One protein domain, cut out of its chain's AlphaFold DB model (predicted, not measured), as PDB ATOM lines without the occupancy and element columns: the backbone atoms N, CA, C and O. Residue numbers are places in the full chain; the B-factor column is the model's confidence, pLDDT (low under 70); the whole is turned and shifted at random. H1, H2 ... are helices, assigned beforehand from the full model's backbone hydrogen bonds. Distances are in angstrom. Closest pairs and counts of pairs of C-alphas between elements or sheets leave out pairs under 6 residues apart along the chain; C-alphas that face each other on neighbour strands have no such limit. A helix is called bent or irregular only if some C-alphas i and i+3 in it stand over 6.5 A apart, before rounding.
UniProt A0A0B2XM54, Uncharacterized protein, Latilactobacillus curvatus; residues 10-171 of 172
ATOM      1  N   ASN A  10     244.535 227.705 201.677       88.00
ATOM      2  CA  ASN A  10     243.984 226.585 200.913       88.00
ATOM      3  C   ASN A  10     244.851 225.317 201.032       88.00
ATOM      4  O   ASN A  10     244.336 224.216 201.220       88.00
ATOM      5  N   TYR A  11     246.178 225.465 200.979       90.44
ATOM      6  CA  TYR A  11     247.089 224.339 201.177       90.44
ATOM      7  C   TYR A  11     246.946 223.735 202.578       90.44
ATOM      8  O   TYR A  11     246.801 222.523 202.704       90.44
ATOM      9  N   MET A  12     246.935 224.573 203.619       89.31
ATOM     10  CA  MET A  12     246.802 224.101 204.999       89.31
ATOM     11  C   MET A  12     245.491 223.344 205.219       89.31
ATOM     12  O   MET A  12     245.514 222.247 205.765       89.31
ATOM     13  N   THR A  13     244.368 223.884 204.739       90.38
ATOM     14  CA  THR A  13     243.054 223.243 204.889       90.38
ATOM     15  C   THR A  13     242.981 221.912 204.137       90.38
ATOM     16  O   THR A  13     242.476 220.927 204.663       90.38
ATOM     17  N   THR A  14     243.527 221.840 202.918       94.12
ATOM     18  CA  THR A  14     243.516 220.597 202.120       94.12
ATOM     19  C   THR A  14     244.452 219.514 202.661       94.12
ATOM     20  O   THR A  14     244.212 218.332 202.423       94.12
ATOM     21  N   HIS A  15     245.493 219.896 203.405       94.88
ATOM     22  CA  HIS A  15     246.516 218.986 203.929       94.88
ATOM     23  C   HIS A  15     246.515 218.891 205.463       94.88
ATOM     24  O   HIS A  15     247.476 218.380 206.041       94.88
ATOM     25  N   GLU A  16     245.451 219.333 206.137       93.44
ATOM     26  CA  GLU A  16     245.370 219.354 207.603       93.44
ATOM     27  C   GLU A  16     245.715 217.996 208.251       93.44
ATOM     28  O   GLU A  16     246.538 217.986 209.168       93.44
ATOM     29  N   PRO A  17     245.230 216.830 207.761       96.06
ATOM     30  CA  PRO A  17     245.603 215.537 208.343       96.06
ATOM     31  C   PRO A  17     247.108 215.241 208.277       96.06
ATOM     32  O   PRO A  17     247.676 214.683 209.217       96.06
ATOM     33  N   ALA A  18     247.772 215.630 207.184       95.94
ATOM     34  CA  ALA A  18     249.213 215.449 207.032       95.94
ATOM     35  C   ALA A  18     249.987 216.373 207.983       95.94
ATOM     36  O   ALA A  18     250.940 215.934 208.627       95.94
ATOM     37  N   LEU A  19     249.541 217.625 208.126       94.56
ATOM     38  CA  LEU A  19     250.118 218.573 209.078       94.56
ATOM     39  C   LEU A  19     249.959 218.086 210.526       94.56
ATOM     40  O   LEU A  19     250.920 218.144 211.288       94.56
ATOM     41  N   ILE A  20     248.801 217.521 210.886       95.69
ATOM     42  CA  ILE A  20     248.577 216.893 212.200       95.69
ATOM     43  C   ILE A  20     249.575 215.760 212.436       95.69
ATOM     44  O   ILE A  20     250.204 215.722 213.492       95.69
ATOM     45  N   ALA A  21     249.755 214.857 211.470       97.06
ATOM     46  CA  ALA A  21     250.681 213.735 211.611       97.06
ATOM     47  C   ALA A  21     252.132 214.203 211.826       97.06
ATOM     48  O   ALA A  21     252.826 213.688 212.707       97.06
ATOM     49  N   VAL A  22     252.576 215.213 211.069       95.56
ATOM     50  CA  VAL A  22     253.910 215.813 211.227       95.56
ATOM     51  C   VAL A  22     254.053 216.468 212.601       95.56
ATOM     52  O   VAL A  22     255.017 216.189 213.315       95.56
ATOM     53  N   ASN A  23     253.083 217.290 213.006       94.06
ATOM     54  CA  ASN A  23     253.129 218.015 214.274       94.06
ATOM     55  C   ASN A  23     253.088 217.062 215.476       94.06
ATOM     56  O   ASN A  23     253.811 217.252 216.451       94.06
ATOM     57  N   PHE A  24     252.298 215.990 215.386       96.94
ATOM     58  CA  PHE A  24     252.258 214.928 216.387       96.94
ATOM     59  C   PHE A  24     253.594 214.175 216.475       96.94
ATOM     60  O   PHE A  24     254.097 213.940 217.574       96.94
ATOM     61  N   GLY A  25     254.214 213.849 215.337       97.81
ATOM     62  CA  GLY A  25     255.542 213.233 215.299       97.81
ATOM     63  C   GLY A  25     256.614 214.112 215.952       97.81
ATOM     64  O   GLY A  25     257.381 213.636 216.790       97.81
ATOM     65  N   MET A  26     256.627 215.410 215.635       96.75
ATOM     66  CA  MET A  26     257.512 216.384 216.282       96.75
ATOM     67  C   MET A  26     257.258 216.469 217.788       96.75
ATOM     68  O   MET A  26     258.204 216.434 218.574       96.75
ATOM     69  N   TRP A  27     255.991 216.533 218.199       97.00
ATOM     70  CA  TRP A  27     255.611 216.571 219.606       97.00
ATOM     71  C   TRP A  27     256.122 215.342 220.369       97.00
ATOM     72  O   TRP A  27     256.760 215.504 221.407       97.00
ATOM     73  N   LEU A  28     255.951 214.128 219.831       97.81
ATOM     74  CA  LEU A  28     256.479 212.901 220.440       97.81
ATOM     75  C   LEU A  28     258.002 212.941 220.609       97.81
ATOM     76  O   LEU A  28     258.514 212.543 221.656       97.81
ATOM     77  N   ILE A  29     258.726 213.442 219.603       98.19
ATOM     78  CA  ILE A  29     260.185 213.585 219.666       98.19
ATOM     79  C   ILE A  29     260.573 214.561 220.781       98.19
ATOM     80  O   ILE A  29     261.432 214.236 221.602       98.19
ATOM     81  N   ILE A  30     259.935 215.732 220.853       97.38
ATOM     82  CA  ILE A  30     260.246 216.741 221.874       97.38
ATOM     83  C   ILE A  30     259.904 216.213 223.271       97.38
ATOM     84  O   ILE A  30     260.745 216.290 224.164       97.38
ATOM     85  N   VAL A  31     258.724 215.611 223.460       97.06
ATOM     86  CA  VAL A  31     258.324 214.994 224.736       97.06
ATOM     87  C   VAL A  31     259.321 213.919 225.149       97.06
ATOM     88  O   VAL A  31     259.748 213.895 226.305       97.06
ATOM     89  N   PHE A  32     259.744 213.055 224.222       97.62
ATOM     90  CA  PHE A  32     260.757 212.042 224.495       97.62
ATOM     91  C   PHE A  32     262.074 212.679 224.949       97.62
ATOM     92  O   PHE A  32     262.604 212.309 225.999       97.62
ATOM     93  N   LEU A  33     262.593 213.663 224.211       97.56
ATOM     94  CA  LEU A  33     263.848 214.339 224.541       97.56
ATOM     95  C   LEU A  33     263.773 215.061 225.889       97.56
ATOM     96  O   LEU A  33     264.646 214.872 226.736       97.56
ATOM     97  N   PHE A  34     262.718 215.838 226.120       95.88
ATOM     98  CA  PHE A  34     262.517 216.562 227.372       95.88
ATOM     99  C   PHE A  34     262.355 215.602 228.548       95.88
ATOM    100  O   PHE A  34     262.971 215.806 229.591       95.88
ATOM    101  N   THR A  35     261.631 214.497 228.371       94.75
ATOM    102  CA  THR A  35     261.505 213.465 229.409       94.75
ATOM    103  C   THR A  35     262.863 212.833 229.701       94.75
ATOM    104  O   THR A  35     263.218 212.632 230.858       94.75
ATOM    105  N   ARG A  36     263.678 212.555 228.678       95.94
ATOM    106  CA  ARG A  36     265.037 212.021 228.860       95.94
ATOM    107  C   ARG A  36     265.952 212.997 229.594       95.94
ATOM    108  O   ARG A  36     266.752 212.550 230.412       95.94
ATOM    109  N   ILE A  37     265.841 214.296 229.319       94.50
ATOM    110  CA  ILE A  37     266.573 215.346 230.040       94.50
ATOM    111  C   ILE A  37     266.099 215.398 231.494       94.50
ATOM    112  O   ILE A  37     266.919 215.278 232.400       94.50
ATOM    113  N   TYR A  38     264.787 215.484 231.718       91.38
ATOM    114  CA  TYR A  38     264.171 215.513 233.043       91.38
ATOM    115  C   TYR A  38     264.586 214.313 233.904       91.38
ATOM    116  O   TYR A  38     265.033 214.477 235.035       91.38
ATOM    117  N   MET A  39     264.530 213.098 233.353       90.62
ATOM    118  CA  MET A  39     264.884 211.869 234.074       90.62
ATOM    119  C   MET A  39     266.375 211.761 234.418       90.62
ATOM    120  O   MET A  39     266.744 210.940 235.256       90.62
ATOM    121  N   ARG A  40     267.238 212.555 233.773       91.44
ATOM    122  CA  ARG A  40     268.675 212.634 234.080       91.44
ATOM    123  C   ARG A  40     269.009 213.708 235.111       91.44
ATOM    124  O   ARG A  40     270.139 213.732 235.593       91.44
ATOM    125  N   GLN A  41     268.071 214.596 235.436       87.62
ATOM    126  CA  GLN A  41     268.293 215.608 236.459       87.62
ATOM    127  C   GLN A  41     268.201 214.982 237.855       87.62
ATOM    128  O   GLN A  41     267.361 214.106 238.088       87.62
ATOM    129  N   PRO A  42     269.039 215.424 238.808       82.00
ATOM    130  CA  PRO A  42     268.866 215.036 240.198       82.00
ATOM    131  C   PRO A  42     267.489 215.514 240.660       82.00
ATOM    132  O   PRO A  42     267.141 216.671 240.439       82.00
ATOM    133  N   LYS A  43     266.703 214.631 241.284       74.94
ATOM    134  CA  LYS A  43     265.400 215.008 241.839       74.94
ATOM    135  C   LYS A  43     265.630 215.808 243.119       74.94
ATOM    136  O   LYS A  43     266.125 215.241 244.092       74.94
ATOM    137  N   PRO A  44     265.324 217.108 243.127       71.38
ATOM    138  CA  PRO A  44     265.608 217.959 244.267       71.38
ATOM    139  C   PRO A  44     264.633 217.686 245.421       71.38
ATOM    140  O   PRO A  44     263.456 217.396 245.202       71.38
ATOM    141  N   ASP A  45     265.108 217.833 246.660       68.00
ATOM    142  CA  ASP A  45     264.363 217.471 247.879       68.00
ATOM    143  C   ASP A  45     262.982 218.134 248.004       68.00
ATOM    144  O   ASP A  45     262.090 217.586 248.654       68.00
ATOM    145  N   TRP A  46     262.768 219.296 247.374       69.88
ATOM    146  CA  TRP A  46     261.473 219.983 247.387       69.88
ATOM    147  C   TRP A  46     260.362 219.188 246.683       69.88
ATOM    148  O   TRP A  46     259.213 219.289 247.102       69.88
ATOM    149  N   GLN A  47     260.684 218.336 245.700       68.38
ATOM    150  CA  GLN A  47     259.689 217.490 245.020       68.38
ATOM    151  C   GLN A  47     259.083 216.427 245.946       68.38
ATOM    152  O   GLN A  47     257.925 216.045 245.788       68.38
ATOM    153  N   ASN A  48     259.854 215.954 246.926       62.03
ATOM    154  CA  ASN A  48     259.398 214.963 247.903       62.03
ATOM    155  C   ASN A  48     258.737 215.614 249.128       62.03
ATOM    156  O   ASN A  48     258.139 214.920 249.948       62.03
ATOM    157  N   ALA A  49     258.869 216.933 249.285       57.62
ATOM    158  CA  ALA A  49     258.671 217.596 250.563       57.62
ATOM    159  C   ALA A  49     257.243 218.054 250.869       57.62
ATOM    160  O   ALA A  49     256.963 218.275 252.043       57.62
ATOM    161  N   GLN A  50     256.351 218.203 249.889       56.69
ATOM    162  CA  GLN A  50     254.993 218.688 250.155       56.69
ATOM    163  C   GLN A  50     254.029 218.290 249.036       56.69
ATOM    164  O   GLN A  50     254.045 218.840 247.939       56.69
ATOM    165  N   ARG A  51     253.137 217.338 249.324       62.31
ATOM    166  CA  ARG A  51     251.903 217.184 248.546       62.31
ATOM    167  C   ARG A  51     250.868 218.128 249.145       62.31
ATOM    168  O   ARG A  51     250.127 217.737 250.041       62.31
ATOM    169  N   GLU A  52     250.846 219.377 248.687       66.38
ATOM    170  CA  GLU A  52     249.756 220.289 249.039       66.38
ATOM    171  C   GLU A  52     248.413 219.699 248.560       66.38
ATOM    172  O   GLU A  52     248.349 219.115 247.467       66.38
ATOM    173  N   PRO A  53     247.336 219.814 249.357       77.31
ATOM    174  CA  PRO A  53     246.045 219.238 249.013       77.31
ATOM    175  C   PRO A  53     245.519 219.825 247.701       77.31
ATOM    176  O   PRO A  53     245.531 221.039 247.495       77.31
ATOM    177  N   MET A  54     244.997 218.952 246.833       80.25
ATOM    178  CA  MET A  54     244.481 219.310 245.505       80.25
ATOM    179  C   MET A  54     243.457 220.452 245.559       80.25
ATOM    180  O   MET A  54     243.458 221.311 244.684       80.25
ATOM    181  N   LEU A  55     242.653 220.522 246.628       84.44
ATOM    182  CA  LEU A  55     241.685 221.598 246.839       84.44
ATOM    183  C   LEU A  55     242.337 222.987 246.858       84.44
ATOM    184  O   LEU A  55     241.809 223.892 246.228       84.44
ATOM    185  N   LYS A  56     243.491 223.167 247.517       82.50
ATOM    186  CA  LYS A  56     244.186 224.467 247.528       82.50
ATOM    187  C   LYS A  56     244.612 224.880 246.123       82.50
ATOM    188  O   LYS A  56     244.451 226.038 245.759       82.50
ATOM    189  N   LYS A  57     245.108 223.926 245.326       81.88
ATOM    190  CA  LYS A  57     245.529 224.166 243.937       81.88
ATOM    191  C   LYS A  57     244.342 224.548 243.058       81.88
ATOM    192  O   LYS A  57     244.425 225.512 242.310       81.88
ATOM    193  N   VAL A  58     243.227 223.829 243.193       84.06
ATOM    194  CA  VAL A  58     241.984 224.128 242.469       84.06
ATOM    195  C   VAL A  58     241.438 225.495 242.874       84.06
ATOM    196  O   VAL A  58     241.123 226.294 242.002       84.06
ATOM    197  N   VAL A  59     241.381 225.803 244.174       86.81
ATOM    198  CA  VAL A  59     240.944 227.119 244.669       86.81
ATOM    199  C   VAL A  59     241.836 228.225 244.121       86.81
ATOM    200  O   VAL A  59     241.312 229.225 243.644       86.81
ATOM    201  N   LEU A  60     243.159 228.041 244.127       84.75
ATOM    202  CA  LEU A  60     244.088 228.998 243.536       84.75
ATOM    203  C   LEU A  60     243.780 229.210 242.050       84.75
ATOM    204  O   LEU A  60     243.553 230.341 241.640       84.75
ATOM    205  N   ILE A  61     243.680 228.140 241.256       84.19
ATOM    206  CA  ILE A  61     243.344 228.236 239.827       84.19
ATOM    207  C   ILE A  61     242.016 228.978 239.621       84.19
ATOM    208  O   ILE A  61     241.950 229.873 238.785       84.19
ATOM    209  N   LEU A  62     240.976 228.667 240.401       87.19
ATOM    210  CA  LEU A  62     239.661 229.306 240.288       87.19
ATOM    211  C   LEU A  62     239.678 230.786 240.678       87.19
ATOM    212  O   LEU A  62     239.093 231.605 239.974       87.19
ATOM    213  N   VAL A  63     240.358 231.143 241.772       87.38
ATOM    214  CA  VAL A  63     240.534 232.545 242.186       87.38
ATOM    215  C   VAL A  63     241.217 233.323 241.072       87.38
ATOM    216  O   VAL A  63     240.799 234.426 240.733       87.38
ATOM    217  N   MET A  64     242.240 232.736 240.465       80.44
ATOM    218  CA  MET A  64     243.023 233.416 239.445       80.44
ATOM    219  C   MET A  64     242.313 233.492 238.105       80.44
ATOM    220  O   MET A  64     242.368 234.535 237.459       80.44
ATOM    221  N   PHE A  65     241.555 232.461 237.743       81.38
ATOM    222  CA  PHE A  65     240.612 232.530 236.639       81.38
ATOM    223  C   PHE A  65     239.594 233.658 236.861       81.38
ATOM    224  O   PHE A  65     239.389 234.483 235.977       81.38
ATOM    225  N   GLY A  66     239.043 233.777 238.074       85.00
ATOM    226  CA  GLY A  66     238.170 234.889 238.453       85.00
ATOM    227  C   GLY A  66     238.835 236.262 238.302       85.00
ATOM    228  O   GLY A  66     238.236 237.164 237.726       85.00
ATOM    229  N   ILE A  67     240.085 236.419 238.757       84.12
ATOM    230  CA  ILE A  67     240.858 237.665 238.597       84.12
ATOM    231  C   ILE A  67     241.033 238.015 237.115       84.12
ATOM    232  O   ILE A  67     240.818 239.163 236.738       84.12
ATOM    233  N   VAL A  68     241.380 237.040 236.272       80.06
ATOM    234  CA  VAL A  68     241.543 237.246 234.823       80.06
ATOM    235  C   VAL A  68     240.235 237.708 234.183       80.06
ATOM    236  O   VAL A  68     240.257 238.651 233.399       80.06
ATOM    237  N   LEU A  69     239.095 237.118 234.559       83.00
ATOM    238  CA  LEU A  69     237.783 237.555 234.072       83.00
ATOM    239  C   LEU A  69     237.445 238.988 234.505       83.00
ATOM    240  O   LEU A  69     236.870 239.747 233.727       83.00
ATOM    241  N   VAL A  70     237.805 239.377 235.731       85.00
ATOM    242  CA  VAL A  70     237.616 240.755 236.214       85.00
ATOM    243  C   VAL A  70     238.508 241.728 235.445       85.00
ATOM    244  O   VAL A  70     238.033 242.787 235.045       85.00
ATOM    245  N   ILE A  71     239.774 241.372 235.210       79.56
ATOM    246  CA  ILE A  71     240.705 242.184 234.418       79.56
ATOM    247  C   ILE A  71     240.174 242.361 232.994       79.56
ATOM    248  O   ILE A  71     240.073 243.494 232.543       79.56
ATOM    249  N   ASP A  72     239.768 241.279 232.324       77.56
ATOM    250  CA  ASP A  72     239.172 241.316 230.979       77.56
ATOM    251  C   ASP A  72     237.896 242.177 230.933       77.56
ATOM    252  O   ASP A  72     237.681 242.950 229.999       77.56
ATOM    253  N   TRP A  73     237.058 242.110 231.973       83.31
ATOM    254  CA  TRP A  73     235.867 242.951 232.076       83.31
ATOM    255  C   TRP A  73     236.203 244.446 232.221       83.31
ATOM    256  O   TRP A  73     235.584 245.279 231.555       83.31
ATOM    257  N   ILE A  74     237.186 244.794 233.063       82.88
ATOM    258  CA  ILE A  74     237.669 246.178 233.232       82.88
ATOM    259  C   ILE A  74     238.281 246.685 231.925       82.88
ATOM    260  O   ILE A  74     237.988 247.802 231.490       82.88
ATOM    261  N   ASP A  75     239.104 245.850 231.300       79.56
ATOM    262  CA  ASP A  75     239.830 246.143 230.076       79.56
ATOM    263  C   ASP A  75     238.895 246.574 228.942       79.56
ATOM    264  O   ASP A  75     238.977 247.695 228.432       79.56
ATOM    265  N   LYS A  76     237.889 245.736 228.663       81.19
ATOM    266  CA  LYS A  76     236.844 245.999 227.665       81.19
ATOM    267  C   LYS A  76     236.090 247.309 227.901       81.19
ATOM    268  O   LYS A  76     235.505 247.848 226.961       81.19
ATOM    269  N   ARG A  77     236.053 247.817 229.140       83.44
ATOM    270  CA  ARG A  77     235.291 249.017 229.501       83.44
ATOM    271  C   ARG A  77     236.093 250.311 229.399       83.44
ATOM    272  O   ARG A  77     235.493 251.332 229.058       83.44
ATOM    273  N   TRP A  78     237.384 250.284 229.730       71.25
ATOM    274  CA  TRP A  78     238.185 251.500 229.918       71.25
ATOM    275  C   TRP A  78     239.295 251.703 228.892       71.25
ATOM    276  O   TRP A  78     239.564 252.849 228.538       71.25
ATOM    277  N   ASN A  79     239.935 250.634 228.422       68.38
ATOM    278  CA  ASN A  79     240.988 250.708 227.415       68.38
ATOM    279  C   ASN A  79     241.213 249.310 226.832       68.38
ATOM    280  O   ASN A  79     242.101 248.633 227.333       68.38
ATOM    281  N   PRO A  80     240.431 248.875 225.826       70.19
ATOM    282  CA  PRO A  80     240.520 247.512 225.326       70.19
ATOM    283  C   PRO A  80     241.956 247.224 224.894       70.19
ATOM    284  O   PRO A  80     242.470 247.845 223.956       70.19
ATOM    285  N   LEU A  81     242.611 246.302 225.595       66.75
ATOM    286  CA  LEU A  81     243.938 245.845 225.240       66.75
ATOM    287  C   LEU A  81     243.880 245.271 223.833       66.75
ATOM    288  O   LEU A  81     242.973 244.520 223.460       66.75
ATOM    289  N   ALA A  82     244.886 245.626 223.039       69.31
ATOM    290  CA  ALA A  82     245.100 244.938 221.785       69.31
ATOM    291  C   ALA A  82     245.279 243.447 222.087       69.31
ATOM    292  O   ALA A  82     246.088 243.075 222.948       69.31
ATOM    293  N   LEU A  83     244.515 242.618 221.370       73.50
ATOM    294  CA  LEU A  83     244.678 241.170 221.382       73.50
ATOM    295  C   LEU A  83     246.173 240.844 221.264       73.50
ATOM    296  O   LEU A  83     246.824 241.382 220.361       73.50
ATOM    297  N   PRO A  84     246.718 239.990 222.149       77.31
ATOM    298  CA  PRO A  84     248.081 239.505 222.005       77.31
ATOM    299  C   PRO A  84     248.325 239.008 220.574       77.31
ATOM    300  O   PRO A  84     247.467 238.330 220.005       77.31
ATOM    301  N   GLU A  85     249.473 239.345 219.977       77.62
ATOM    302  CA  GLU A  85     249.781 239.001 218.576       77.62
ATOM    303  C   GLU A  85     249.653 237.492 218.315       77.62
ATOM    304  O   GLU A  85     249.102 237.065 217.300       77.62
ATOM    305  N   ASN A  86     250.067 236.668 219.280       80.19
ATOM    306  CA  ASN A  86     249.889 235.221 219.226       80.19
ATOM    307  C   ASN A  86     248.410 234.798 219.241       80.19
ATOM    308  O   ASN A  86     248.053 233.853 218.546       80.19
ATOM    309  N   GLN A  87     247.529 235.495 219.964       85.31
ATOM    310  CA  GLN A  87     246.097 235.194 219.950       85.31
ATOM    311  C   GLN A  87     245.462 235.539 218.598       85.31
ATOM    312  O   GLN A  87     244.611 234.790 218.119       85.31
ATOM    313  N   VAL A  88     245.875 236.640 217.960       86.50
ATOM    314  CA  VAL A  88     245.433 236.974 216.592       86.50
ATOM    315  C   VAL A  88     245.814 235.847 215.636       86.50
ATOM    316  O   VAL A  88     244.965 235.344 214.901       86.50
ATOM    317  N   TYR A  89     247.057 235.382 215.729       84.31
ATOM    318  CA  TYR A  89     247.572 234.292 214.915       84.31
ATOM    319  C   TYR A  89     246.822 232.968 215.122       84.31
ATOM    320  O   TYR A  89     246.413 232.314 214.162       84.31
ATOM    321  N   ILE A  90     246.578 232.591 216.382       89.44
ATOM    322  CA  ILE A  90     245.788 231.405 216.729       89.44
ATOM    323  C   ILE A  90     244.369 231.531 216.164       89.44
ATOM    324  O   ILE A  90     243.846 230.572 215.605       89.44
ATOM    325  N   ASN A  91     243.749 232.710 216.241       91.31
ATOM    326  CA  ASN A  91     242.404 232.930 215.706       91.31
ATOM    327  C   ASN A  91     242.338 232.770 214.177       91.31
ATOM    328  O   ASN A  91     241.308 232.349 213.648       91.31
ATOM    329  N   GLU A  92     243.403 233.109 213.451       89.81
ATOM    330  CA  GLU A  92     243.494 232.878 212.005       89.81
ATOM    331  C   GLU A  92     243.690 231.398 211.678       89.81
ATOM    332  O   GLU A  92     242.993 230.854 210.818       89.81
ATOM    333  N   LEU A  93     244.568 230.725 212.421       90.38
ATOM    334  CA  LEU A  93     244.782 229.283 212.338       90.38
ATOM    335  C   LEU A  93     243.509 228.483 212.621       90.38
ATOM    336  O   LEU A  93     243.176 227.577 211.860       90.38
ATOM    337  N   MET A  94     242.742 228.875 213.639       93.88
ATOM    338  CA  MET A  94     241.462 228.250 213.982       93.88
ATOM    339  C   MET A  94     240.444 228.311 212.837       93.88
ATOM    340  O   MET A  94     239.599 227.426 212.729       93.88
ATOM    341  N   LYS A  95     240.510 229.324 211.963       92.00
ATOM    342  CA  LYS A  95     239.639 229.410 210.778       92.00
ATOM    343  C   LYS A  95     240.096 228.484 209.650       92.00
ATOM    344  O   LYS A  95     239.267 228.061 208.852       92.00
ATOM    345  N   ALA A  96     241.397 228.213 209.554       90.31
ATOM    346  CA  ALA A  96     241.998 227.471 208.448       90.31
ATOM    347  C   ALA A  96     242.135 225.966 208.726       90.31
ATOM    348  O   ALA A  96     241.868 225.155 207.840       90.31
ATOM    349  N   VAL A  97     242.589 225.618 209.932       93.81
ATOM    350  CA  VAL A  97     242.964 224.270 210.381       93.81
ATOM    351  C   VAL A  97     242.564 224.075 211.856       93.81
ATOM    352  O   VAL A  97     243.419 224.021 212.749       93.81
ATOM    353  N   PRO A  98     241.254 224.045 212.164       94.81
ATOM    354  CA  PRO A  98     240.753 224.062 213.538       94.81
ATOM    355  C   PRO A  98     241.207 222.857 214.365       94.81
ATOM    356  O   PRO A  98     241.477 223.009 215.556       94.81
ATOM    357  N   ILE A  99     241.319 221.668 213.764       96.44
ATOM    358  CA  ILE A  99     241.687 220.445 214.487       96.44
ATOM    359  C   ILE A  99     243.167 220.498 214.846       96.44
ATOM    360  O   ILE A  99     243.526 220.285 216.004       96.44
ATOM    361  N   LEU A 100     244.026 220.833 213.876       94.81
ATOM    362  CA  LEU A 100     245.457 221.004 214.124       94.81
ATOM    363  C   LEU A 100     245.706 222.059 215.202       94.81
ATOM    364  O   LEU A 100     246.509 221.839 216.109       94.81
ATOM    365  N   THR A 101     245.012 223.192 215.107       94.12
ATOM    366  CA  THR A 101     245.187 224.317 216.029       94.12
ATOM    367  C   THR A 101     244.750 223.949 217.440       94.12
ATOM    368  O   THR A 101     245.512 224.170 218.377       94.12
ATOM    369  N   THR A 102     243.593 223.294 217.587       94.38
ATOM    370  CA  THR A 102     243.101 222.788 218.880       94.38
ATOM    371  C   THR A 102     244.094 221.802 219.498       94.38
ATOM    372  O   THR A 102     244.495 221.964 220.645       94.38
ATOM    373  N   LEU A 103     244.569 220.805 218.741       95.06
ATOM    374  CA  LEU A 103     245.554 219.843 219.254       95.06
ATOM    375  C   LEU A 103     246.860 220.528 219.670       95.06
ATOM    376  O   LEU A 103     247.443 220.197 220.702       95.06
ATOM    377  N   SER A 104     247.315 221.494 218.878       93.00
ATOM    378  CA  SER A 104     248.579 222.185 219.126       93.00
ATOM    379  C   SER A 104     248.508 223.085 220.356       93.00
ATOM    380  O   SER A 104     249.409 223.034 221.190       93.00
ATOM    381  N   ASN A 105     247.434 223.863 220.489       91.44
ATOM    382  CA  ASN A 105     247.262 224.843 221.555       91.44
ATOM    383  C   ASN A 105     246.772 224.225 222.872       91.44
ATOM    384  O   ASN A 105     247.213 224.644 223.936       91.44
ATOM    385  N   ASP A 106     245.908 223.210 222.813       91.38
ATOM    386  CA  ASP A 106     245.206 222.722 224.007       91.38
ATOM    387  C   ASP A 106     245.791 221.412 224.548       91.38
ATOM    388  O   ASP A 106     245.541 221.048 225.698       91.38
ATOM    389  N   LEU A 107     246.592 220.696 223.748       92.00
ATOM    390  CA  LEU A 107     247.219 219.436 224.157       92.00
ATOM    391  C   LEU A 107     248.746 219.486 224.063       92.00
ATOM    392  O   LEU A 107     249.437 219.195 225.046       92.00
ATOM    393  N   PHE A 108     249.293 219.838 222.898       94.50
ATOM    394  CA  PHE A 108     250.733 219.742 222.670       94.50
ATOM    395  C   PHE A 108     251.509 220.799 223.452       94.50
ATOM    396  O   PHE A 108     252.418 220.431 224.203       94.50
ATOM    397  N   ALA A 109     251.141 222.077 223.316       92.62
ATOM    398  CA  ALA A 109     251.808 223.175 224.011       92.62
ATOM    399  C   ALA A 109     251.735 223.029 225.544       92.62
ATOM    400  O   ALA A 109     252.806 222.963 226.151       92.62
ATOM    401  N   PRO A 110     250.565 222.802 226.184       92.50
ATOM    402  CA  PRO A 110     250.493 222.670 227.640       92.50
ATOM    403  C   PRO A 110     251.329 221.504 228.182       92.50
ATOM    404  O   PRO A 110     251.973 221.622 229.225       92.50
ATOM    405  N   THR A 111     251.388 220.380 227.455       94.31
ATOM    406  CA  THR A 111     252.228 219.238 227.855       94.31
ATOM    407  C   THR A 111     253.715 219.603 227.846       94.31
ATOM    408  O   THR A 111     254.457 219.237 228.761       94.31
ATOM    409  N   LEU A 112     254.166 220.322 226.814       95.62
ATOM    410  CA  LEU A 112     255.555 220.765 226.702       95.62
ATOM    411  C   LEU A 112     255.892 221.854 227.722       95.62
ATOM    412  O   LEU A 112     256.978 221.819 228.299       95.62
ATOM    413  N   GLU A 113     254.969 222.778 227.980       94.69
ATOM    414  CA  GLU A 113     255.116 223.832 228.983       94.69
ATOM    415  C   GLU A 113     255.310 223.252 230.385       94.69
ATOM    416  O   GLU A 113     256.252 223.631 231.083       94.69
ATOM    417  N   GLU A 114     254.481 222.291 230.799       93.06
ATOM    418  CA  GLU A 114     254.620 221.667 232.116       93.06
ATOM    419  C   GLU A 114     255.948 220.916 232.253       93.06
ATOM    420  O   GLU A 114     256.671 221.084 233.242       93.06
ATOM    421  N   LEU A 115     256.324 220.140 231.234       93.12
ATOM    422  CA  LEU A 115     257.569 219.385 231.255       93.12
ATOM    423  C   LEU A 115     258.804 220.298 231.245       93.12
ATOM    424  O   LEU A 115     259.779 220.019 231.943       93.12
ATOM    425  N   LEU A 116     258.765 221.399 230.496       93.88
ATOM    426  CA  LEU A 116     259.869 222.345 230.406       93.88
ATOM    427  C   LEU A 116     259.988 223.208 231.665       93.88
ATOM    428  O   LEU A 116     261.065 223.276 232.252       93.88
ATOM    429  N   PHE A 117     258.905 223.858 232.097       92.94
ATOM    430  CA  PHE A 117     258.962 224.844 233.177       92.94
ATOM    431  C   PHE A 117     258.913 224.199 234.569       92.94
ATOM    432  O   PHE A 117     259.708 224.549 235.442       92.94
ATOM    433  N   ARG A 118     258.028 223.223 234.800       89.56
ATOM    434  CA  ARG A 118     257.838 222.627 236.137       89.56
ATOM    435  C   ARG A 118     258.623 221.335 236.305       89.56
ATOM    436  O   ARG A 118     259.049 221.019 237.414       89.56
ATOM    437  N   GLY A 119     258.877 220.632 235.205       88.31
ATOM    438  CA  GLY A 119     259.822 219.524 235.158       88.31
ATOM    439  C   GLY A 119     261.270 220.013 235.146       88.31
ATOM    440  O   GLY A 119     261.962 219.952 236.157       88.31
ATOM    441  N   ILE A 120     261.747 220.470 233.988       91.06
ATOM    442  CA  ILE A 120     263.174 220.713 233.737       91.06
ATOM    443  C   ILE A 120     263.678 221.967 234.458       91.06
ATOM    444  O   ILE A 120     264.666 221.902 235.189       91.06
ATOM    445  N   PHE A 121     263.028 223.113 234.258       91.06
ATOM    446  CA  PHE A 121     263.521 224.412 234.720       91.06
ATOM    447  C   PHE A 121     263.567 224.505 236.252       91.06
ATOM    448  O   PHE A 121     264.575 224.929 236.821       91.06
ATOM    449  N   PHE A 122     262.532 224.016 236.940       88.25
ATOM    450  CA  PHE A 122     262.482 223.962 238.407       88.25
ATOM    451  C   PHE A 122     263.589 223.105 239.048       88.25
ATOM    452  O   PHE A 122     263.907 223.302 240.228       88.25
ATOM    453  N   ASN A 123     264.180 222.175 238.295       87.38
ATOM    454  CA  ASN A 123     265.278 221.330 238.765       87.38
ATOM    455  C   ASN A 123     266.662 221.937 238.512       87.38
ATOM    456  O   ASN A 123     267.636 221.457 239.085       87.38
ATOM    457  N   LEU A 124     266.771 222.966 237.666       85.81
ATOM    458  CA  LEU A 124     268.055 223.575 237.301       85.81
ATOM    459  C   LEU A 124     268.488 224.688 238.260       85.81
ATOM    460  O   LEU A 124     269.680 224.850 238.510       85.81
ATOM    461  N   PHE A 125     267.537 225.447 238.806       83.31
ATOM    462  CA  PHE A 125     267.820 226.640 239.609       83.31
ATOM    463  C   PHE A 125     267.180 226.562 240.995       83.31
ATOM    464  O   PHE A 125     266.186 225.863 241.191       83.31
ATOM    465  N   PHE A 126     267.742 227.306 241.958       81.38
ATOM    466  CA  PHE A 126     267.183 227.481 243.309       81.38
ATOM    467  C   PHE A 126     266.801 226.139 243.969       81.38
ATOM    468  O   PHE A 126     265.646 225.857 244.296       81.38
ATOM    469  N   ILE A 127     267.780 225.234 244.036       76.56
ATOM    470  CA  ILE A 127     267.583 223.820 244.397       76.56
ATOM    471  C   ILE A 127     267.404 223.637 245.915       76.56
ATOM    472  O   ILE A 127     266.895 222.605 246.357       76.56
ATOM    473  N   LYS A 128     267.785 224.630 246.730       76.06
ATOM    474  CA  LYS A 128     267.732 224.511 248.189       76.06
ATOM    475  C   LYS A 128     266.291 224.605 248.684       76.06
ATOM    476  O   LYS A 128     265.448 225.281 248.106       76.06
ATOM    477  N   LYS A 129     266.020 223.980 249.829       74.25
ATOM    478  CA  LYS A 129     264.693 223.953 250.467       74.25
ATOM    479  C   LYS A 129     264.378 225.231 251.270       74.25
ATOM    480  O   LYS A 129     263.756 225.161 252.327       74.25
ATOM    481  N   THR A 130     264.859 226.394 250.825       83.69
ATOM    482  CA  THR A 130     264.583 227.668 251.507       83.69
ATOM    483  C   THR A 130     263.342 228.326 250.909       83.69
ATOM    484  O   THR A 130     263.089 228.218 249.711       83.69
ATOM    485  N   LYS A 131     262.573 229.057 251.727       84.75
ATOM    486  CA  LYS A 131     261.424 229.833 251.224       84.75
ATOM    487  C   LYS A 131     261.847 230.855 250.160       84.75
ATOM    488  O   LYS A 131     261.096 231.102 249.225       84.75
ATOM    489  N   CYS A 132     263.050 231.420 250.295       87.81
ATOM    490  CA  CYS A 132     263.616 232.354 249.324       87.81
ATOM    491  C   CYS A 132     263.863 231.671 247.969       87.81
ATOM    492  O   CYS A 132     263.412 232.174 246.947       87.81
ATOM    493  N   ASP A 133     264.490 230.490 247.965       86.81
ATOM    494  CA  ASP A 133     264.723 229.693 246.753       86.81
ATOM    495  C   ASP A 133     263.402 229.335 246.055       86.81
ATOM    496  O   ASP A 133     263.294 229.477 244.838       86.81
ATOM    497  N   THR A 134     262.375 228.937 246.813       86.88
ATOM    498  CA  THR A 134     261.036 228.665 246.266       86.88
ATOM    499  C   THR A 134     260.435 229.896 245.589       86.88
ATOM    500  O   THR A 134     259.991 229.810 244.445       86.88
ATOM    501  N   VAL A 135     260.446 231.054 246.257       90.38
ATOM    502  CA  VAL A 135     259.903 232.301 245.694       90.38
ATOM    503  C   VAL A 135     260.676 232.713 244.441       90.38
ATOM    504  O   VAL A 135     260.067 232.991 243.409       90.38
ATOM    505  N   MET A 136     262.009 232.687 244.488       91.81
ATOM    506  CA  MET A 136     262.853 233.037 243.343       91.81
ATOM    507  C   MET A 136     262.623 232.101 242.158       91.81
ATOM    508  O   MET A 136     262.541 232.555 241.021       91.81
ATOM    509  N   LYS A 137     262.448 230.803 242.409       91.00
ATOM    510  CA  LYS A 137     262.124 229.822 241.370       91.00
ATOM    511  C   LYS A 137     260.815 230.133 240.664       91.00
ATOM    512  O   LYS A 137     260.782 230.117 239.435       91.00
ATOM    513  N   ILE A 138     259.766 230.439 241.429       92.12
ATOM    514  CA  ILE A 138     258.470 230.837 240.876       92.12
ATOM    515  C   ILE A 138     258.656 232.101 240.034       92.12
ATOM    516  O   ILE A 138     258.303 232.087 238.857       92.12
ATOM    517  N   ILE A 139     259.284 233.146 240.589       94.69
ATOM    518  CA  ILE A 139     259.476 234.434 239.905       94.69
ATOM    519  C   ILE A 139     260.228 234.256 238.584       94.69
ATOM    520  O   ILE A 139     259.712 234.645 237.534       94.69
ATOM    521  N   VAL A 140     261.414 233.644 238.605       94.81
ATOM    522  CA  VAL A 140     262.232 233.491 237.391       94.81
ATOM    523  C   VAL A 140     261.531 232.589 236.375       94.81
ATOM    524  O   VAL A 140     261.576 232.876 235.181       94.81
ATOM    525  N   SER A 141     260.819 231.550 236.818       94.19
ATOM    526  CA  SER A 141     260.061 230.701 235.897       94.19
ATOM    527  C   SER A 141     258.916 231.435 235.214       94.19
ATOM    528  O   SER A 141     258.678 231.170 234.041       94.19
ATOM    529  N   GLY A 142     258.198 232.329 235.899       95.00
ATOM    530  CA  GLY A 142     257.156 233.108 235.230       95.00
ATOM    531  C   GLY A 142     257.732 234.153 234.282       95.00
ATOM    532  O   GLY A 142     257.215 234.321 233.184       95.00
ATOM    533  N   LEU A 143     258.868 234.769 234.619       95.62
ATOM    534  CA  LEU A 143     259.582 235.638 233.677       95.62
ATOM    535  C   LEU A 143     259.997 234.869 232.413       95.62
ATOM    536  O   LEU A 143     259.730 235.321 231.303       95.62
ATOM    537  N   ALA A 144     260.573 233.675 232.576       94.94
ATOM    538  CA  ALA A 144     260.930 232.804 231.459       94.94
ATOM    539  C   ALA A 144     259.700 232.377 230.637       94.94
ATOM    540  O   ALA A 144     259.764 232.362 229.410       94.94
ATOM    541  N   PHE A 145     258.578 232.078 231.300       94.81
ATOM    542  CA  PHE A 145     257.313 231.748 230.643       94.81
ATOM    543  C   PHE A 145     256.789 232.915 229.795       94.81
ATOM    544  O   PHE A 145     256.416 232.709 228.643       94.81
ATOM    545  N   GLY A 146     256.824 234.145 230.321       93.44
ATOM    546  CA  GLY A 146     256.446 235.344 229.569       93.44
ATOM    547  C   GLY A 146     257.320 235.562 228.339       93.44
ATOM    548  O   GLY A 146     256.796 235.726 227.241       93.44
ATOM    549  N   CYS A 147     258.643 235.456 228.499       93.38
ATOM    550  CA  CYS A 147     259.593 235.564 227.388       93.38
ATOM    551  C   CYS A 147     259.404 234.483 226.312       93.38
ATOM    552  O   CYS A 147     259.680 234.739 225.143       93.38
ATOM    553  N   ALA A 148     258.942 233.284 226.682       91.38
ATOM    554  CA  ALA A 148     258.651 232.218 225.723       91.38
ATOM    555  C   ALA A 148     257.414 232.512 224.855       91.38
ATOM    556  O   ALA A 148     257.323 232.000 223.743       91.38
ATOM    557  N   HIS A 149     256.488 233.340 225.345       88.81
ATOM    558  CA  HIS A 149     255.272 233.717 224.620       88.81
ATOM    559  C   HIS A 149     255.448 235.001 223.814       88.81
ATOM    560  O   HIS A 149     254.886 235.130 222.730       88.81
ATOM    561  N   GLN A 150     256.231 235.949 224.329       86.50
ATOM    562  CA  GLN A 150     256.611 237.153 223.602       86.50
ATOM    563  C   GLN A 150     257.857 237.800 224.201       86.50
ATOM    564  O   GLN A 150     258.074 237.776 225.408       86.50
ATOM    565  N   LEU A 151     258.668 238.434 223.354       87.62
ATOM    566  CA  LEU A 151     259.864 239.160 223.796       87.62
ATOM    567  C   LEU A 151     259.607 240.651 224.026       87.62
ATOM    568  O   LEU A 151     260.385 241.318 224.709       87.62
ATOM    569  N   LYS A 152     258.527 241.186 223.451       88.56
ATOM    570  CA  LYS A 152     258.125 242.573 223.647       88.56
ATOM    571  C   LYS A 152     257.617 242.739 225.077       88.56
ATOM    572  O   LYS A 152     256.622 242.136 225.456       88.56
ATOM    573  N   ILE A 153     258.306 243.560 225.864       88.56
ATOM    574  CA  ILE A 153     257.915 243.843 227.246       88.56
ATOM    575  C   ILE A 153     256.767 244.854 227.220       88.56
ATOM    576  O   ILE A 153     256.985 246.062 227.125       88.56
ATOM    577  N   ASP A 154     255.542 244.349 227.282       85.94
ATOM    578  CA  ASP A 154     254.322 245.139 227.407       85.94
ATOM    579  C   ASP A 154     253.337 244.502 228.406       85.94
ATOM    580  O   ASP A 154     253.690 243.610 229.185       85.94
ATOM    581  N   TYR A 155     252.099 244.996 228.439       83.56
ATOM    582  CA  TYR A 155     251.086 244.474 229.350       83.56
ATOM    583  C   TYR A 155     250.777 242.991 229.096       83.56
ATOM    584  O   TYR A 155     250.665 242.222 230.048       83.56
ATOM    585  N   ASN A 156     250.707 242.560 227.831       83.75
ATOM    586  CA  ASN A 156     250.434 241.165 227.491       83.75
ATOM    587  C   ASN A 156     251.579 240.258 227.968       83.75
ATOM    588  O   ASN A 156     251.338 239.130 228.405       83.75
ATOM    589  N   TRP A 157     252.824 240.745 227.943       89.56
ATOM    590  CA  TRP A 157     253.964 240.000 228.483       89.56
ATOM    591  C   TRP A 157     253.807 239.761 229.984       89.56
ATOM    592  O   TRP A 157     254.008 238.642 230.459       89.56
ATOM    593  N   LEU A 158     253.354 240.778 230.720       88.50
ATOM    594  CA  LEU A 158     253.085 240.659 232.150       88.50
ATOM    595  C   LEU A 158     251.938 239.677 232.450       88.50
ATOM    596  O   LEU A 158     252.018 238.951 233.445       88.50
ATOM    597  N   ILE A 159     250.908 239.600 231.598       86.50
ATOM    598  CA  ILE A 159     249.852 238.578 231.715       86.50
ATOM    599  C   ILE A 159     250.460 237.172 231.596       86.50
ATOM    600  O   ILE A 159     250.212 236.329 232.459       86.50
ATOM    601  N   TYR A 160     251.302 236.918 230.587       90.12
ATOM    602  CA  TYR A 160     251.961 235.613 230.450       90.12
ATOM    603  C   TYR A 160     252.885 235.310 231.629       90.12
ATOM    604  O   TYR A 160     252.842 234.202 232.166       90.12
ATOM    605  N   CYS A 161     253.668 236.289 232.095       92.94
ATOM    606  CA  CYS A 161     254.465 236.118 233.309       92.94
ATOM    607  C   CYS A 161     253.606 235.721 234.504       92.94
ATOM    608  O   CYS A 161     253.968 234.804 235.245       92.94
ATOM    609  N   SER A 162     252.449 236.367 234.642       89.94
ATOM    610  CA  SER A 162     251.478 236.056 235.679       89.94
ATOM    611  C   SER A 162     251.032 234.602 235.559       89.94
ATOM    612  O   SER A 162     251.238 233.859 236.508       89.94
ATOM    613  N   PHE A 163     250.565 234.125 234.400       89.56
ATOM    614  CA  PHE A 163     250.225 232.701 234.220       89.56
ATOM    615  C   PHE A 163     251.360 231.753 234.615       89.56
ATOM    616  O   PHE A 163     251.133 230.770 235.328       89.56
ATOM    617  N   GLY A 164     252.594 232.088 234.239       93.25
ATOM    618  CA  GLY A 164     253.782 231.350 234.643       93.25
ATOM    619  C   GLY A 164     253.953 231.250 236.165       93.25
ATOM    620  O   GLY A 164     254.167 230.146 236.680       93.25
ATOM    621  N   TRP A 165     253.809 232.370 236.885       93.56
ATOM    622  CA  TRP A 165     253.882 232.435 238.352       93.56
ATOM    623  C   TRP A 165     252.775 231.637 239.030       93.56
ATOM    624  O   TRP A 165     253.038 230.912 239.986       93.56
ATOM    625  N   ILE A 166     251.556 231.729 238.511       89.94
ATOM    626  CA  ILE A 166     250.370 231.057 239.051       89.94
ATOM    627  C   ILE A 166     250.562 229.557 239.003       89.94
ATOM    628  O   ILE A 166     250.582 228.887 240.033       89.94
ATOM    629  N   LEU A 167     250.778 229.038 237.799       89.38
ATOM    630  CA  LEU A 167     251.010 227.624 237.575       89.38
ATOM    631  C   LEU A 167     252.239 227.151 238.358       89.38
ATOM    632  O   LEU A 167     252.179 226.115 239.012       89.38
ATOM    633  N   GLY A 168     253.320 227.939 238.391       90.12
ATOM    634  CA  GLY A 168     254.506 227.631 239.193       90.12
ATOM    635  C   GLY A 168     254.222 227.531 240.695       90.12
ATOM    636  O   GLY A 168     254.733 226.633 241.361       90.12
ATOM    637  N   SER A 169     253.364 228.400 241.226       88.56
ATOM    638  CA  SER A 169     252.981 228.390 242.639       88.56
ATOM    639  C   SER A 169     252.117 227.190 243.030       88.56
ATOM    640  O   SER A 169     252.155 226.787 244.181       88.56
ATOM    641  N   THR A 170     251.428 226.527 242.090       86.06
ATOM    642  CA  THR A 170     250.656 225.300 242.394       86.06
ATOM    643  C   THR A 170     251.523 224.103 242.821       86.06
ATOM    644  O   THR A 170     250.993 223.071 243.246       86.06
ATOM    645  N   TYR A 171     252.848 224.206 242.699       82.19
ATOM    646  CA  TYR A 171     253.807 223.161 243.062       82.19
ATOM    647  C   TYR A 171     254.418 223.338 244.463       82.19
ATOM    648  O   TYR A 171     255.181 222.466 244.881       82.19
TER     649      TYR A 171
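What this domain is: This is residues 10 to 171 of the 172 residues of an uncharacterized protein of Latilactobacillus curvatus (UniProt A0A0B2XM54). Two long helices, H2 and the nearly straight H6, run side by side the same way; H7 packs on the H6b arm of H6 and folds back into H8 as a hairpin, while H5 folds back on the H6a arm. Long H4 stands off to one side, near H8 by residues 60 to 64, and residues 73 to 79, of which 73 to 78 belong to H4, stick out. The 162 printed residues, with eight named helices, H1 to H8, and no named strand, are all helix in class and only just compact, close to loose, with a radius of gyration of the C-alphas of 18.0 A and spans of 54 by 45 by 31 A.

Where its parts are: H1, residues 10 to 14, begins at C-alpha 10 (243.984, 226.585, 200.913). H2 is 16 to 40, 35.9 A; H3 is 46 to 49; H4 is 54 to 78, 36.3 A; H5 is 85 to 96. H6, 98 to 124, was assigned as one helix by its hydrogen bonds but is bent, with C-alphas 106 and 109 6.6 A apart; its arms are H6a, 98 to 106, and H6b, 109 to 124, 21.0 A. H7 is 131 to 149, 27.6 A; H8, 155 to 169, 20.9 A, ends at C-alpha 169 (252.981, 228.390, 242.639).

How they stand to each other: H2 touches H6b, closest C-alphas Tyr 38 and Ile 120, 5.3 A, at a shallow tilt of 16 degrees. H7 and H8 form a hairpin, closest C-alphas Gly 142 and Gly 164, 3.8 A. H4 and H8 only just touch, with 3 pairs of C-alphas within 8 A, closest Ile 61 and Ile 166, 7.6 A. H1 only just touches H5, with 3 such pairs, closest Thr 13 and Ala 96, 5.6 A; H3 touches no helix. Every O i to N i+4 pair is within hydrogen-bond range in H1, H2, H6a, H7 and H8, against 20 of 21 in H4, 7 of 8 in H5 and 9 of 12 in H6b; H3 is too short for one.

The domain as a whole: The C-alphas of Asn 10 and Thr 130, the two farthest apart, are 54.6 A apart. The printed part has no cut and no long link; pLDDT is under 70 at residues 45 to 52, 79, and 81 to 82.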